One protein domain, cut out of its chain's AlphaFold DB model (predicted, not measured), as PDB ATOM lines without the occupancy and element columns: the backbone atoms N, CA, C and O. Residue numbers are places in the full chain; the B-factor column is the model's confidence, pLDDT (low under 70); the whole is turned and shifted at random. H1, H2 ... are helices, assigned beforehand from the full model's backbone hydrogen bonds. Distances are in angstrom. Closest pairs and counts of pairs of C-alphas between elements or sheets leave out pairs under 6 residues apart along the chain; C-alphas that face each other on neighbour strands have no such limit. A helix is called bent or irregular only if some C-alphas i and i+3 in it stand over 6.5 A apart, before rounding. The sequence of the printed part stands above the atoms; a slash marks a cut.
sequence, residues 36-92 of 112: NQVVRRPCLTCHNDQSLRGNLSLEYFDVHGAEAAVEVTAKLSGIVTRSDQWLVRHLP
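What this domain is: This is residues 36 to 92 of the 112 residues of an uncharacterized protein of Acidobacteria bacterium (UniProt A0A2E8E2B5). What is the shape? Four short helices are strung along a winding chain, with a wide loop, residues 44 to 62, from H1 to H2, then H3, and H4 far from H1. How regular is it? The 57 printed residues are all helix by class, with no named strand, but only 28 are in named elements. It is only just loose, close to compact, with radius of gyration of the C-alphas 12.5 A and spans of 36 by 24 by 16 A.

How they stand to each other: How do the helices stand? H1, residues 36 to 43, is close to but not clearly touching H2, residues 63 to 68; their closest C-alphas, of Asn 36 and Val 63, are 6.0 A apart. H2 and H3, residues 70 to 77, only just touch, with 3 pairs of C-alphas within 8 A, only at the corner; the closest, of Ala 66 and Thr 73, are 6.4 A apart. H4, residues 85 to 90, is apart from the others. What of their backbones? Every O i to N i+4 pair is within hydrogen-bond range in H3 and H4, 3 of 4 in H1, and 0 of 2 in H2, with 1 of 3 O i to N i+3 pairs.

Where its parts are: Where does H1 begin? At C-alpha 36 (118.288, 120.018, 187.651), spanning 10.4 A to C-alpha 43. What follows? H2 spans 10.0 A and is irregular, C-alphas 64 and 67 being 8.0 A apart; H3 spans 10.3 A, and H4 8.7 A to C-alpha 90 (127.403, 101.709, 158.843).

The domain as a whole: How far does it reach? The two C-alphas farthest apart, of Gln 37 and His 90, are 37.0 A apart. Is it unbroken and sure? The printed part has no cut; the link from H1 to H2 is long. pLDDT is under 70 in 13 residues, among them 80 to 84.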
ATOM      1  N   ASN A  36     118.668 119.079 188.694       88.81
ATOM      2  CA  ASN A  36     118.288 120.018 187.651       88.81
ATOM      3  C   ASN A  36     119.255 121.205 187.574       88.81
ATOM      4  O   ASN A  36     119.524 121.692 186.479       88.81
ATOM      5  N   GLN A  37     119.862 121.638 188.683       88.56
ATOM      6  CA  GLN A  37     120.901 122.676 188.650       88.56
ATOM      7  C   GLN A  37     122.182 122.188 187.971       88.56
ATOM      8  O   GLN A  37     122.828 122.957 187.254       88.56
ATOM      9  N   VAL A  38     122.535 120.912 188.158       88.62
ATOM     10  CA  VAL A  38     123.708 120.296 187.517       88.62
ATOM     11  C   VAL A  38     123.546 120.243 186.005       88.62
ATOM     12  O   VAL A  38     124.531 120.421 185.301       88.62
ATOM     13  N   VAL A  39     122.330 120.045 185.497       87.56
ATOM     14  CA  VAL A  39     122.068 120.047 184.050       87.56
ATOM     15  C   VAL A  39     121.918 121.472 183.517       87.56
ATOM     16  O   VAL A  39     122.543 121.842 182.521       87.56
ATOM     17  N   ARG A  40     121.128 122.311 184.194       89.62
ATOM     18  CA  ARG A  40     120.794 123.657 183.710       89.62
ATOM     19  C   ARG A  40     122.018 124.551 183.579       89.62
ATOM     20  O   ARG A  40     122.136 125.280 182.602       89.62
ATOM     21  N   ARG A  41     122.934 124.512 184.548       85.56
ATOM     22  CA  ARG A  41     124.033 125.481 184.615       85.56
ATOM     23  C   ARG A  41     125.116 125.276 183.536       85.56
ATOM     24  O   ARG A  41     125.511 126.274 182.943       85.56
ATOM     25  N   PRO A  42     125.603 124.050 183.264       88.69
ATOM     26  CA  PRO A  42     126.606 123.814 182.229       88.69
ATOM     27  C   PRO A  42     126.017 123.448 180.855       88.69
ATOM     28  O   PRO A  42     126.623 123.790 179.842       88.69
ATOM     29  N   CYS A  43     124.873 122.754 180.777       88.81
ATOM     30  CA  CYS A  43     124.410 122.174 179.510       88.81
ATOM     31  C   CYS A  43     123.511 123.119 178.703       88.81
ATOM     32  O   CYS A  43     123.615 123.144 177.475       88.81
ATOM     33  N   LEU A  44     122.675 123.942 179.356       90.06
ATOM     34  CA  LEU A  44     121.755 124.850 178.652       90.06
ATOM     35  C   LEU A  44     122.455 125.953 177.866       90.06
ATOM     36  O   LEU A  44     121.830 126.570 177.016       90.06
ATOM     37  N   THR A  45     123.743 126.205 178.092       89.94
ATOM     38  CA  THR A  45     124.503 127.144 177.257       89.94
ATOM     39  C   THR A  45     124.643 126.646 175.812       89.94
ATOM     40  O   THR A  45     124.787 127.454 174.901       89.94
ATOM     41  N   CYS A  46     124.596 125.329 175.584       88.50
ATOM     42  CA  CYS A  46     124.792 124.715 174.266       88.50
ATOM     43  C   CYS A  46     123.599 123.872 173.787       88.50
ATOM     44  O   CYS A  46     123.415 123.724 172.579       88.50
ATOM     45  N   HIS A  47     122.794 123.340 174.708       89.44
ATOM     46  CA  HIS A  47     121.647 122.478 174.420       89.44
ATOM     47  C   HIS A  47     120.342 123.175 174.807       89.44
ATOM     48  O   HIS A  47     119.682 122.810 175.776       89.44
ATOM     49  N   ASN A  48     120.002 124.212 174.054       88.31
ATOM     50  CA  ASN A  48     118.737 124.941 174.133       88.31
ATOM     51  C   ASN A  48     118.159 125.087 172.718       88.31
ATOM     52  O   ASN A  48     118.860 124.774 171.750       88.31
ATOM     53  N   ASP A  49     116.934 125.593 172.592       89.00
ATOM     54  CA  ASP A  49     116.247 125.679 171.298       89.00
ATOM     55  C   ASP A  49     116.918 126.670 170.325       89.00
ATOM     56  O   ASP A  49     116.733 126.574 169.115       89.00
ATOM     57  N   GLN A  50     117.748 127.595 170.824       86.81
ATOM     58  CA  GLN A  50     118.478 128.569 170.003       86.81
ATOM     59  C   GLN A  50     119.827 128.042 169.484       86.81
ATOM     60  O   GLN A  50     120.263 128.441 168.408       86.81
ATOM     61  N   SER A  51     120.522 127.185 170.242       86.00
ATOM     62  CA  SER A  51     121.857 126.681 169.884       86.00
ATOM     63  C   SER A  51     121.858 125.236 169.385       86.00
ATOM     64  O   SER A  51     122.788 124.890 168.655       86.00
ATOM     65  N   LEU A  52     120.899 124.404 169.817       80.19
ATOM     66  CA  LEU A  52     120.615 123.031 169.364       80.19
ATOM     67  C   LEU A  52     121.840 122.154 169.039       80.19
ATOM     68  O   LEU A  52     121.816 121.326 168.123       80.19
ATOM     69  N   ARG A  53     122.942 122.289 169.791       76.31
ATOM     70  CA  ARG A  53     124.160 121.532 169.475       76.31
ATOM     71  C   ARG A  53     123.895 120.039 169.642       76.31
ATOM     72  O   ARG A  53     123.318 119.611 170.635       76.31
ATOM     73  N   GLY A  54     124.317 119.239 168.666       70.75
ATOM     74  CA  GLY A  54     124.119 117.786 168.699       70.75
ATOM     75  C   GLY A  54     122.654 117.341 168.599       70.75
ATOM     76  O   GLY A  54     122.337 116.256 169.079       70.75
ATOM     77  N   ASN A  55     121.773 118.162 168.003       78.44
ATOM     78  CA  ASN A  55     120.348 117.854 167.820       78.44
ATOM     79  C   ASN A  55     119.662 117.441 169.141       78.44
ATOM     80  O   ASN A  55     118.972 116.416 169.246       78.44
ATOM     81  N   LEU A  56     119.955 118.221 170.184       83.00
ATOM     82  CA  LEU A  56     119.480 118.021 171.544       83.00
ATOM     83  C   LEU A  56     119.165 119.378 172.177       83.00
ATOM     84  O   LEU A  56     120.038 120.246 172.246       83.00
ATOM     85  N   SER A  57     117.946 119.513 172.695       87.50
ATOM     86  CA  SER A  57     117.544 120.609 173.573       87.50
ATOM     87  C   SER A  57     117.228 120.080 174.968       87.50
ATOM     88  O   SER A  57     116.637 119.009 175.119       87.50
ATOM     89  N   LEU A  58     117.649 120.831 175.983       89.56
ATOM     90  CA  LEU A  58     117.405 120.554 177.397       89.56
ATOM     91  C   LEU A  58     116.590 121.668 178.070       89.56
ATOM     92  O   LEU A  58     116.437 121.644 179.288       89.56
ATOM     93  N   GLU A  59     116.063 122.634 177.309       87.44
ATOM     94  CA  GLU A  59     115.390 123.840 177.826       87.44
ATOM     95  C   GLU A  59     114.215 123.522 178.763       87.44
ATOM     96  O   GLU A  59     114.013 124.196 179.773       87.44
ATOM     97  N   TYR A  60     113.525 122.413 178.491       87.12
ATOM     98  CA  TYR A  60     112.410 121.895 179.289       87.12
ATOM     99  C   TYR A  60     112.709 120.533 179.929       87.12
ATOM    100  O   TYR A  60     111.797 119.851 180.392       87.12
ATOM    101  N   PHE A  61     113.975 120.109 179.932       87.44
ATOM    102  CA  PHE A  61     114.366 118.835 180.520       87.44
ATOM    103  C   PHE A  61     114.289 118.905 182.049       87.44
ATOM    104  O   PHE A  61     114.856 119.803 182.679       87.44
ATOM    105  N   ASP A  62     113.598 117.929 182.632       88.25
ATOM    106  CA  ASP A  62     113.515 117.712 184.071       88.25
ATOM    107  C   ASP A  62     114.046 116.318 184.399       88.25
ATOM    108  O   ASP A  62     113.529 115.310 183.911       88.25
ATOM    109  N   VAL A  63     115.068 116.265 185.254       86.00
ATOM    110  CA  VAL A  63     115.685 115.007 185.697       86.00
ATOM    111  C   VAL A  63     114.664 114.094 186.383       86.00
ATOM    112  O   VAL A  63     114.774 112.874 186.282       86.00
ATOM    113  N   HIS A  64     113.652 114.662 187.047       85.56
ATOM    114  CA  HIS A  64     112.627 113.884 187.746       85.56
ATOM    115  C   HIS A  64     111.531 113.322 186.834       85.56
ATOM    116  O   HIS A  64     110.797 112.448 187.279       85.56
ATOM    117  N   GLY A  65     111.431 113.794 185.588       80.12
ATOM    118  CA  GLY A  65     110.520 113.270 184.565       80.12
ATOM    119  C   GLY A  65     111.248 112.542 183.433       80.12
ATOM    120  O   GLY A  65     110.691 112.375 182.345       80.12
ATOM    121  N   ALA A  66     112.507 112.146 183.650       74.19
ATOM    122  CA  ALA A  66     113.384 111.592 182.621       74.19
ATOM    123  C   ALA A  66     112.816 110.327 181.948       74.19
ATOM    124  O   ALA A  66     113.095 110.080 180.771       74.19
ATOM    125  N   GLU A  67     111.969 109.556 182.638       69.56
ATOM    126  CA  GLU A  67     111.273 108.399 182.070       69.56
ATOM    127  C   GLU A  67     110.334 108.758 180.907       69.56
ATOM    128  O   GLU A  67     110.150 107.943 180.004       69.56
ATOM    129  N   ALA A  68     109.787 109.977 180.884       68.44
ATOM    130  CA  ALA A  68     108.982 110.482 179.773       68.44
ATOM    131  C   ALA A  68     109.851 111.025 178.621       68.44
ATOM    132  O   ALA A  68     109.373 111.174 177.498       68.44
ATOM    133  N   ALA A  69     111.140 111.272 178.875       72.88
ATOM    134  CA  ALA A  69     112.117 111.824 177.940       72.88
ATOM    135  C   ALA A  69     113.151 110.763 177.508       72.88
ATOM    136  O   ALA A  69     114.363 110.991 177.560       72.88
ATOM    137  N   VAL A  70     112.678 109.582 177.090       73.88
ATOM    138  CA  VAL A  70     113.516 108.398 176.790       73.88
ATOM    139  C   VAL A  70     114.624 108.699 175.777       73.88
ATOM    140  O   VAL A  70     115.762 108.278 175.971       73.88
ATOM    141  N   GLU A  71     114.321 109.447 174.714       73.25
ATOM    142  CA  GLU A  71     115.303 109.781 173.674       73.25
ATOM    143  C   GLU A  71     116.406 110.718 174.194       73.25
ATOM    144  O   GLU A  71     117.593 110.476 173.977       73.25
ATOM    145  N   VAL A  72     116.025 111.761 174.937       74.50
ATOM    146  CA  VAL A  72     116.957 112.717 175.558       74.50
ATOM    147  C   VAL A  72     117.852 112.011 176.577       74.50
ATOM    148  O   VAL A  72     119.070 112.192 176.579       74.50
ATOM    149  N   THR A  73     117.267 111.140 177.397       75.56
ATOM    150  CA  THR A  73     117.993 110.356 178.400       75.56
ATOM    151  C   THR A  73     118.967 109.368 177.753       75.56
ATOM    152  O   THR A  73     120.094 109.216 178.229       75.56
ATOM    153  N   ALA A  74     118.590 108.727 176.642       73.56
ATOM    154  CA  ALA A  74     119.479 107.841 175.889       73.56
ATOM    155  C   ALA A  74     120.694 108.600 175.324       73.56
ATOM    156  O   ALA A  74     121.832 108.168 175.520       73.56
ATOM    157  N   LYS A  75     120.463 109.779 174.730       74.94
ATOM    158  CA  LYS A  75     121.529 110.663 174.230       74.94
ATOM    159  C   LYS A  75     122.497 111.084 175.343       74.94
ATOM    160  O   LYS A  75     123.706 110.979 175.164       74.94
ATOM    161  N   LEU A  76     121.985 111.499 176.505       75.75
ATOM    162  CA  LEU A  76     122.815 111.906 177.651       75.75
ATOM    163  C   LEU A  76     123.588 110.742 178.287       75.75
ATOM    164  O   LEU A  76     124.712 110.926 178.745       75.75
ATOM    165  N   SER A  77     122.997 109.547 178.322       72.62
ATOM    166  CA  SER A  77     123.618 108.352 178.914       72.62
ATOM    167  C   SER A  77     124.584 107.627 177.972       72.62
ATOM    168  O   SER A  77     125.248 106.679 178.393       72.62
ATOM    169  N   GLY A  78     124.673 108.048 176.704       69.12
ATOM    170  CA  GLY A  78     125.464 107.365 175.679       69.12
ATOM    171  C   GLY A  78     124.899 105.994 175.287       69.12
ATOM    172  O   GLY A  78     125.596 105.194 174.662       69.12
ATOM    173  N   ILE A  79     123.646 105.701 175.656       71.50
ATOM    174  CA  ILE A  79     122.962 104.473 175.258       71.50
ATOM    175  C   ILE A  79     122.496 104.641 173.813       71.50
ATOM    176  O   ILE A  79     121.622 105.448 173.509       71.50
ATOM    177  N   VAL A  80     123.063 103.831 172.923       64.88
ATOM    178  CA  VAL A  80     122.671 103.753 171.511       64.88
ATOM    179  C   VAL A  80     121.259 103.173 171.423       64.88
ATOM    180  O   VAL A  80     121.039 102.004 171.766       64.88
ATOM    181  N   THR A  81     120.289 103.964 170.961       68.94
ATOM    182  CA  THR A  81     118.919 103.471 170.773       68.94
ATOM    183  C   THR A  81     118.848 102.500 169.592       68.94
ATOM    184  O   THR A  81     119.762 102.410 168.770       68.94
ATOM    185  N   ARG A  82     117.744 101.752 169.463       68.88
ATOM    186  CA  ARG A  82     117.532 100.858 168.307       68.88
ATOM    187  C   ARG A  82     117.618 101.612 166.973       68.88
ATOM    188  O   ARG A  82     118.108 101.049 165.999       68.88
ATOM    189  N   SER A  83     117.164 102.860 166.951       66.75
ATOM    190  CA  SER A  83     117.240 103.772 165.810       66.75
ATOM    191  C   SER A  83     118.695 104.102 165.448       66.75
ATOM    192  O   SER A  83     119.058 104.115 164.275       66.75
ATOM    193  N   ASP A  84     119.552 104.259 166.458       69.62
ATOM    194  CA  ASP A  84     120.957 104.653 166.305       69.62
ATOM    195  C   ASP A  84     121.881 103.476 165.945       69.62
ATOM    196  O   ASP A  84     122.996 103.670 165.460       69.62
ATOM    197  N   GLN A  85     121.435 102.229 166.136       70.75
ATOM    198  CA  GLN A  85     122.245 101.041 165.830       70.75
ATOM    199  C   GLN A  85     122.648 100.950 164.352       70.75
ATOM    200  O   GLN A  85     123.697 100.379 164.040       70.75
ATOM    201  N   TRP A  86     121.834 101.491 163.439       74.06
ATOM    202  CA  TRP A  86     122.190 101.564 162.022       74.06
ATOM    203  C   TRP A  86     123.383 102.503 161.791       74.06
ATOM    204  O   TRP A  86     124.315 102.097 161.091       74.06
ATOM    205  N   LEU A  87     123.392 103.676 162.438       67.94
ATOM    206  CA  LEU A  87     124.471 104.668 162.355       67.94
ATOM    207  C   LEU A  87     125.795 104.084 162.855       67.94
ATOM    208  O   LEU A  87     126.791 104.113 162.141       67.94
ATOM    209  N   VAL A  88     125.786 103.450 164.032       68.75
ATOM    210  CA  VAL A  88     126.996 102.843 164.618       68.75
ATOM    211  C   VAL A  88     127.583 101.750 163.720       68.75
ATOM    212  O   VAL A  88     128.800 101.606 163.632       68.75
ATOM    213  N   ARG A  89     126.730 100.963 163.052       69.81
ATOM    214  CA  ARG A  89     127.183  99.863 162.187       69.81
ATOM    215  C   ARG A  89     127.718 100.321 160.836       69.81
ATOM    216  O   ARG A  89     128.620  99.668 160.321       69.81
ATOM    217  N   HIS A  90     127.141 101.363 160.245       72.31
ATOM    218  CA  HIS A  90     127.403 101.709 158.843       72.31
ATOM    219  C   HIS A  90     128.173 103.018 158.663       72.31
ATOM    220  O   HIS A  90     128.678 103.256 157.571       72.31
ATOM    221  N   LEU A  91     128.308 103.830 159.713       64.44
ATOM    222  CA  LEU A  91     129.087 105.070 159.717       64.44
ATOM    223  C   LEU A  91     129.979 105.152 160.975       64.44
ATOM    224  O   LEU A  91     129.844 106.071 161.786       64.44
ATOM    225  N   PRO A  92     130.886 104.178 161.194       60.28
ATOM    226  CA  PRO A  92     131.782 104.219 162.341       60.28
ATOM    227  C   PRO A  92     132.769 105.387 162.197       60.28
ATOM    228  O   PRO A  92     133.590 105.405 161.286       60.28
TER     229      PRO A  92